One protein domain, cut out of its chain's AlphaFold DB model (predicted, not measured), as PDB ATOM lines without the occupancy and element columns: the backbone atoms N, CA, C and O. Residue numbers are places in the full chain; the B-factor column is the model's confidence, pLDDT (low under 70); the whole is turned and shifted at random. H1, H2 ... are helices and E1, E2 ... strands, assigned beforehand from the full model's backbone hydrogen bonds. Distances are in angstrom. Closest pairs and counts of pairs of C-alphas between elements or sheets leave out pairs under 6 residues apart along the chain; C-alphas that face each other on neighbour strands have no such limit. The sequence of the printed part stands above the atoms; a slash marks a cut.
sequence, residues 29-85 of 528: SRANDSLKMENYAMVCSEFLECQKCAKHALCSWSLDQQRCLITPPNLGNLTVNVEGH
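What this domain is: This is residues 29 to 85 of the 528 residues of the protein "IPT/TIG domain-containing protein" of Aphis glycines (UniProt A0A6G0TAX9). A small antiparallel hairpin, E1 and E2, forms the core of a compact body; the short helix H2 packs on it, and so does the last part of the long helix H1, whose residues 29 to 36 stick out as a free arm. Residues 71 to 85, with no named element, loop out and return to pair briefly beside E1. The printed part has 57 residues, with two named helices and then two named strands along the chain, H1 H2 E1 E2; its class is mixed, helices and strands. The whole is compact, with a radius of gyration of the C-alphas of 11.4 A, but elongated in outline, spanning 35 by 22 by 18 A.

How they stand to each other: Strands E1, residues 59 to 62, and E2, residues 67 to 70, form a hairpin, with N 60 and O 69 at 2.8 A and N 69 and O 60 at 2.9 A, within hydrogen-bond range. Residues 61 to 62 of E1 also pair antiparallel with residues 79 to 80. The closest C-alphas of H2, residues 50 to 55, and E1 are those of Ala 54 and Ser 60, 5.4 A apart. The closest C-alphas of H1, residues 29 to 45, and E2 are those of Ser 45 and Cys 68, 5.5 A apart. H1 and H2 are close but not clearly touching, the C-alphas of Cys 44 and Cys 53 being closest at 6.7 A. They run opposite ways at a steep tilt of 42 degrees. In H1 and H2 every O i to N i+4 pair is within hydrogen-bond range.

Where its parts are: H1 begins at C-alpha 29, (168.087, 172.160, 129.634), and is 24.4 A long. H2 measures 8.5 A, E1 9.8 A and E2 10.2 A, the last ending at C-alpha 70, (180.697, 185.057, 137.961).

The domain as a whole: The C-alphas of Ser 29 and Gly 84, the two farthest apart, are 35.5 A apart. The printed part has no cut, and its three links between named elements are tight. The pLDDT is under 70 in residues 29 to 42.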
ATOM      1  N   SER A  29     167.399 172.018 128.340       52.22
ATOM      2  CA  SER A  29     168.087 172.160 129.634       52.22
ATOM      3  C   SER A  29     169.360 173.000 129.499       52.22
ATOM      4  O   SER A  29     169.549 173.944 130.258       52.22
ATOM      5  N   ARG A  30     170.181 172.740 128.470       55.06
ATOM      6  CA  ARG A  30     171.387 173.537 128.179       55.06
ATOM      7  C   ARG A  30     171.070 174.984 127.806       55.06
ATOM      8  O   ARG A  30     171.779 175.882 128.245       55.06
ATOM      9  N   ALA A  31     170.015 175.224 127.027       55.84
ATOM     10  CA  ALA A  31     169.579 176.577 126.683       55.84
ATOM     11  C   ALA A  31     169.098 177.346 127.924       55.84
ATOM     12  O   ALA A  31     169.421 178.518 128.089       55.84
ATOM     13  N   ASN A  32     168.382 176.673 128.829       54.47
ATOM     14  CA  ASN A  32     167.900 177.272 130.070       54.47
ATOM     15  C   ASN A  32     169.047 177.587 131.050       54.47
ATOM     16  O   ASN A  32     169.024 178.623 131.709       54.47
ATOM     17  N   ASP A  33     170.076 176.738 131.118       59.94
ATOM     18  CA  ASP A  33     171.280 177.014 131.913       59.94
ATOM     19  C   ASP A  33     172.132 178.141 131.306       59.94
ATOM     20  O   ASP A  33     172.634 178.985 132.046       59.94
ATOM     21  N   SER A  34     172.224 178.224 129.973       60.81
ATOM     22  CA  SER A  34     172.906 179.327 129.277       60.81
ATOM     23  C   SER A  34     172.241 180.676 129.562       60.81
ATOM     24  O   SER A  34     172.922 181.625 129.940       60.81
ATOM     25  N   LEU A  35     170.907 180.748 129.469       60.69
ATOM     26  CA  LEU A  35     170.143 181.964 129.775       60.69
ATOM     27  C   LEU A  35     170.272 182.374 131.250       60.69
ATOM     28  O   LEU A  35     170.349 183.560 131.565       60.69
ATOM     29  N   LYS A  36     170.332 181.404 132.172       61.47
ATOM     30  CA  LYS A  36     170.596 181.681 133.592       61.47
ATOM     31  C   LYS A  36     172.001 182.231 133.809       61.47
ATOM     32  O   LYS A  36     172.148 183.193 134.554       61.47
ATOM     33  N   MET A  37     173.021 181.645 133.179       61.16
ATOM     34  CA  MET A  37     174.400 182.123 133.306       61.16
ATOM     35  C   MET A  37     174.579 183.528 132.722       61.16
ATOM     36  O   MET A  37     175.257 184.339 133.341       61.16
ATOM     37  N   GLU A  38     173.931 183.855 131.602       64.81
ATOM     38  CA  GLU A  38     173.924 185.220 131.052       64.81
ATOM     39  C   GLU A  38     173.238 186.219 131.992       64.81
ATOM     40  O   GLU A  38     173.771 187.300 132.237       64.81
ATOM     41  N   ASN A  39     172.108 185.837 132.593       68.06
ATOM     42  CA  ASN A  39     171.414 186.677 133.568       68.06
ATOM     43  C   ASN A  39     172.283 186.937 134.816       68.06
ATOM     44  O   ASN A  39     172.392 188.066 135.282       68.06
ATOM     45  N   TYR A  40     172.983 185.917 135.324       69.44
ATOM     46  CA  TYR A  40     173.927 186.101 136.433       69.44
ATOM     47  C   TYR A  40     175.164 186.916 136.042       69.44
ATOM     48  O   TYR A  40     175.664 187.678 136.867       69.44
ATOM     49  N   ALA A  41     175.649 186.799 134.802       67.62
ATOM     50  CA  ALA A  41     176.757 187.611 134.303       67.62
ATOM     51  C   ALA A  41     176.379 189.095 134.298       67.62
ATOM     52  O   ALA A  41     177.166 189.928 134.751       67.62
ATOM     53  N   MET A  42     175.157 189.397 133.847       68.50
ATOM     54  CA  MET A  42     174.595 190.742 133.872       68.50
ATOM     55  C   MET A  42     174.527 191.271 135.309       68.50
ATOM     56  O   MET A  42     175.106 192.316 135.584       68.50
ATOM     57  N   VAL A  43     173.966 190.495 136.242       80.25
ATOM     58  CA  VAL A  43     173.858 190.880 137.662       80.25
ATOM     59  C   VAL A  43     175.224 191.119 138.312       80.25
ATOM     60  O   VAL A  43     175.407 192.128 138.985       80.25
ATOM     61  N   CYS A  44     176.210 190.234 138.118       86.88
ATOM     62  CA  CYS A  44     177.527 190.439 138.726       86.88
ATOM     63  C   CYS A  44     178.222 191.681 138.148       86.88
ATOM     64  O   CYS A  44     178.839 192.432 138.897       86.88
ATOM     65  N   SER A  45     178.102 191.929 136.839       84.88
ATOM     66  CA  SER A  45     178.774 193.056 136.177       84.88
ATOM     67  C   SER A  45     178.314 194.441 136.652       84.88
ATOM     68  O   SER A  45     179.040 195.416 136.464       84.88
ATOM     69  N   GLU A  46     177.152 194.529 137.307       84.06
ATOM     70  CA  GLU A  46     176.638 195.768 137.902       84.06
ATOM     71  C   GLU A  46     177.372 196.156 139.197       84.06
ATOM     72  O   GLU A  46     177.380 197.330 139.578       84.06
ATOM     73  N   PHE A  47     178.032 195.209 139.874       88.75
ATOM     74  CA  PHE A  47     178.792 195.505 141.087       88.75
ATOM     75  C   PHE A  47     180.181 196.048 140.749       88.75
ATOM     76  O   PHE A  47     181.058 195.338 140.258       88.75
ATOM     77  N   LEU A  48     180.400 197.319 141.085       87.69
ATOM     78  CA  LEU A  48     181.657 198.045 140.859       87.69
ATOM     79  C   LEU A  48     182.570 198.089 142.093       87.69
ATOM     80  O   LEU A  48     183.629 198.712 142.054       87.69
ATOM     81  N   GLU A  49     182.151 197.441 143.177       90.56
ATOM     82  CA  GLU A  49     182.821 197.435 144.474       90.56
ATOM     83  C   GLU A  49     183.027 195.993 144.936       90.56
ATOM     84  O   GLU A  49     182.120 195.159 144.814       90.56
ATOM     85  N   CYS A  50     184.191 195.710 145.529       93.50
ATOM     86  CA  CYS A  50     184.517 194.367 146.003       93.50
ATOM     87  C   CYS A  50     183.502 193.874 147.035       93.50
ATOM     88  O   CYS A  50     182.991 192.766 146.903       93.50
ATOM     89  N   GLN A  51     183.167 194.703 148.032       92.62
ATOM     90  CA  GLN A  51     182.272 194.301 149.122       92.62
ATOM     91  C   GLN A  51     180.882 193.933 148.611       92.62
ATOM     92  O   GLN A  51     180.353 192.881 148.966       92.62
ATOM     93  N   LYS A  52     180.318 194.756 147.716       91.75
ATOM     94  CA  LYS A  52     179.030 194.464 147.080       91.75
ATOM     95  C   LYS A  52     179.114 193.171 146.280       91.75
ATOM     96  O   LYS A  52     178.309 192.283 146.512       91.75
ATOM     97  N   CYS A  53     180.124 193.018 145.424       93.44
ATOM     98  CA  CYS A  53     180.310 191.812 144.619       93.44
ATOM     99  C   CYS A  53     180.424 190.536 145.474       93.44
ATOM    100  O   CYS A  53     179.676 189.582 145.275       93.44
ATOM    101  N   ALA A  54     181.316 190.538 146.467       92.38
ATOM    102  CA  ALA A  54     181.631 189.384 147.309       92.38
ATOM    103  C   ALA A  54     180.545 189.052 148.348       92.38
ATOM    104  O   ALA A  54     180.617 188.025 149.021       92.38
ATOM    105  N   LYS A  55     179.526 189.905 148.492       91.19
ATOM    106  CA  LYS A  55     178.329 189.620 149.291       91.19
ATOM    107  C   LYS A  55     177.342 188.706 148.556       91.19
ATOM    108  O   LYS A  55     176.527 188.040 149.194       91.19
ATOM    109  N   HIS A  56     177.398 188.659 147.223       89.12
ATOM    110  CA  HIS A  56     176.511 187.833 146.407       89.12
ATOM    111  C   HIS A  56     177.108 186.441 146.163       89.12
ATOM    112  O   HIS A  56     178.201 186.304 145.630       89.12
ATOM    113  N   ALA A  57     176.341 185.391 146.474       85.19
ATOM    114  CA  ALA A  57     176.821 184.002 146.507       85.19
ATOM    115  C   ALA A  57     177.376 183.444 145.179       85.19
ATOM    116  O   ALA A  57     178.095 182.449 145.192       85.19
ATOM    117  N   LEU A  58     177.016 184.039 144.039       88.12
ATOM    118  CA  LEU A  58     177.455 183.595 142.711       88.12
ATOM    119  C   LEU A  58     178.506 184.514 142.091       88.12
ATOM    120  O   LEU A  58     179.015 184.202 141.015       88.12
ATOM    121  N   CYS A  59     178.872 185.603 142.760       93.06
ATOM    122  CA  CYS A  59     179.809 186.580 142.236       93.06
ATOM    123  C   CYS A  59     181.141 186.528 142.995       93.06
ATOM    124  O   CYS A  59     181.207 186.206 144.178       93.06
ATOM    125  N   SER A  60     182.223 186.835 142.290       93.69
ATOM    126  CA  SER A  60     183.567 186.948 142.844       93.69
ATOM    127  C   SER A  60     184.247 188.180 142.266       93.69
ATOM    128  O   SER A  60     184.180 188.441 141.065       93.69
ATOM    129  N   TRP A  61     184.919 188.940 143.118       94.81
ATOM    130  CA  TRP A  61     185.686 190.108 142.719       94.81
ATOM    131  C   TRP A  61     187.081 189.694 142.254       94.81
ATOM    132  O   TRP A  61     187.790 188.996 142.979       94.81
ATOM    133  N   SER A  62     187.492 190.128 141.063       94.69
ATOM    134  CA  SER A  62     188.867 189.971 140.576       94.69
ATOM    135  C   SER A  62     189.671 191.220 140.923       94.69
ATOM    136  O   SER A  62     189.354 192.324 140.477       94.69
ATOM    137  N   LEU A  63     190.719 191.046 141.727       94.12
ATOM    138  CA  LEU A  63     191.600 192.132 142.156       94.12
ATOM    139  C   LEU A  63     192.518 192.598 141.025       94.12
ATOM    140  O   LEU A  63     192.785 193.788 140.895       94.12
ATOM    141  N   ASP A  64     192.959 191.679 140.174       91.94
ATOM    142  CA  ASP A  64     193.799 191.962 139.016       91.94
ATOM    143  C   ASP A  64     193.053 192.716 137.911       91.94
ATOM    144  O   ASP A  64     193.668 193.535 137.243       91.94
ATOM    145  N   GLN A  65     191.744 192.494 137.739       92.06
ATOM    146  CA  GLN A  65     190.932 193.158 136.705       92.06
ATOM    147  C   GLN A  65     190.013 194.249 137.261       92.06
ATOM    148  O   GLN A  65     189.354 194.936 136.482       92.06
ATOM    149  N   GLN A  66     189.944 194.393 138.589       93.50
ATOM    150  CA  GLN A  66     189.109 195.370 139.293       93.50
ATOM    151  C   GLN A  66     187.643 195.354 138.823       93.50
ATOM    152  O   GLN A  66     187.028 196.395 138.570       93.50
ATOM    153  N   ARG A  67     187.091 194.145 138.670       92.56
ATOM    154  CA  ARG A  67     185.709 193.920 138.229       92.56
ATOM    155  C   ARG A  67     185.089 192.703 138.895       92.56
ATOM    156  O   ARG A  67     185.779 191.748 139.255       92.56
ATOM    157  N   CYS A  68     183.768 192.732 138.997       93.00
ATOM    158  CA  CYS A  68     182.985 191.617 139.492       93.00
ATOM    159  C   CYS A  68     182.699 190.611 138.368       93.00
ATOM    160  O   CYS A  68     182.308 190.981 137.260       93.00
ATOM    161  N   LEU A  69     182.930 189.334 138.654       91.94
ATOM    162  CA  LEU A  69     182.793 188.217 137.726       91.94
ATOM    163  C   LEU A  69     181.851 187.169 138.318       91.94
ATOM    164  O   LEU A  69     181.668 187.101 139.532       91.94
ATOM    165  N   ILE A  70     181.300 186.300 137.470       89.38
ATOM    166  CA  ILE A  70     180.697 185.057 137.961       89.38
ATOM    167  C   ILE A  70     181.803 184.221 138.603       89.38
ATOM    168  O   ILE A  70     182.897 184.107 138.048       89.38
ATOM    169  N   THR A  71     181.501 183.634 139.759       83.62
ATOM    170  CA  THR A  71     182.439 182.808 140.521       83.62
ATOM    171  C   THR A  71     183.005 181.700 139.630       83.62
ATOM    172  O   THR A  71     182.246 180.844 139.165       83.62
ATOM    173  N   PRO A  72     184.321 181.713 139.352       77.56
ATOM    174  CA  PRO A  72     184.932 180.707 138.505       77.56
ATOM    175  C   PRO A  72     184.979 179.354 139.235       77.56
ATOM    176  O   PRO A  72     185.059 179.317 140.463       77.56
ATOM    177  N   PRO A  73     184.981 178.227 138.500       73.88
ATOM    178  CA  PRO A  73     185.040 176.892 139.101       73.88
ATOM    179  C   PRO A  73     186.328 176.650 139.900       73.88
ATOM    180  O   PRO A  73     186.315 175.894 140.865       73.88
ATOM    181  N   ASN A  74     187.418 177.322 139.521       78.12
ATOM    182  CA  ASN A  74     188.659 177.373 140.282       78.12
ATOM    183  C   ASN A  74     188.913 178.825 140.685       78.12
ATOM    184  O   ASN A  74     189.108 179.675 139.811       78.12
ATOM    185  N   LEU A  75     188.921 179.109 141.987       76.06
ATOM    186  CA  LEU A  75     189.289 180.431 142.479       76.06
ATOM    187  C   LEU A  75     190.790 180.658 142.288       76.06
ATOM    188  O   LEU A  75     191.614 179.836 142.688       76.06
ATOM    189  N   GLY A  76     191.133 181.788 141.677       79.06
ATOM    190  CA  GLY A  76     192.511 182.263 141.609       79.06
ATOM    191  C   GLY A  76     192.916 182.972 142.903       79.06
ATOM    192  O   GLY A  76     192.068 183.478 143.637       79.06
ATOM    193  N   ASN A  77     194.222 183.085 143.152       82.56
ATOM    194  CA  ASN A  77     194.747 183.724 144.368       82.56
ATOM    195  C   ASN A  77     194.325 185.201 144.512       82.56
ATOM    196  O   ASN A  77     194.202 185.692 145.628       82.56
ATOM    197  N   LEU A  78     194.037 185.887 143.401       92.12
ATOM    198  CA  LEU A  78     193.602 187.291 143.356       92.12
ATOM    199  C   LEU A  78     192.078 187.449 143.213       92.12
ATOM    200  O   LEU A  78     191.597 188.471 142.721       92.12
ATOM    201  N   THR A  79     191.310 186.434 143.614       93.12
ATOM    202  CA  THR A  79     189.842 186.478 143.590       93.12
ATOM    203  C   THR A  79     189.256 186.465 144.995       93.12
ATOM    204  O   THR A  79     189.735 185.750 145.875       93.12
ATOM    205  N   VAL A  80     188.210 187.268 145.204       93.44
ATOM    206  CA  VAL A  80     187.543 187.442 146.497       93.44
ATOM    207  C   VAL A  80     186.057 187.131 146.359       93.44
ATOM    208  O   VAL A  80     185.342 187.793 145.614       93.44
ATOM    209  N   ASN A  81     185.585 186.140 147.108       91.75
ATOM    210  CA  ASN A  81     184.180 185.719 147.157       91.75
ATOM    211  C   ASN A  81     183.557 185.858 148.556       91.75
ATOM    212  O   ASN A  81     182.434 185.419 148.778       91.75
ATOM    213  N   VAL A  82     184.296 186.437 149.507       91.38
ATOM    214  CA  VAL A  82     183.832 186.722 150.869       91.38
ATOM    215  C   VAL A  82     184.038 188.206 151.146       91.38
ATOM    216  O   VAL A  82     185.162 188.695 151.066       91.38
ATOM    217  N   GLU A  83     182.969 188.916 151.512       92.94
ATOM    218  CA  GLU A  83     182.985 190.363 151.793       92.94
ATOM    219  C   GLU A  83     184.106 190.770 152.769       92.94
ATOM    220  O   GLU A  83     184.826 191.740 152.530       92.94
ATOM    221  N   GLY A  84     184.318 189.988 153.832       92.44
ATOM    222  CA  GLY A  84     185.355 190.241 154.838       92.44
ATOM    223  C   GLY A  84     186.800 190.063 154.353       92.44
ATOM    224  O   GLY A  84     187.721 190.456 155.062       92.44
ATOM    225  N   HIS A  85     187.023 189.488 153.170       94.19
ATOM    226  CA  HIS A  85     188.353 189.348 152.561       94.19
ATOM    227  C   HIS A  85     188.656 190.459 151.546       94.19
ATOM    228  O   HIS A  85     189.756 190.508 151.006       94.19
TER     229      HIS A  85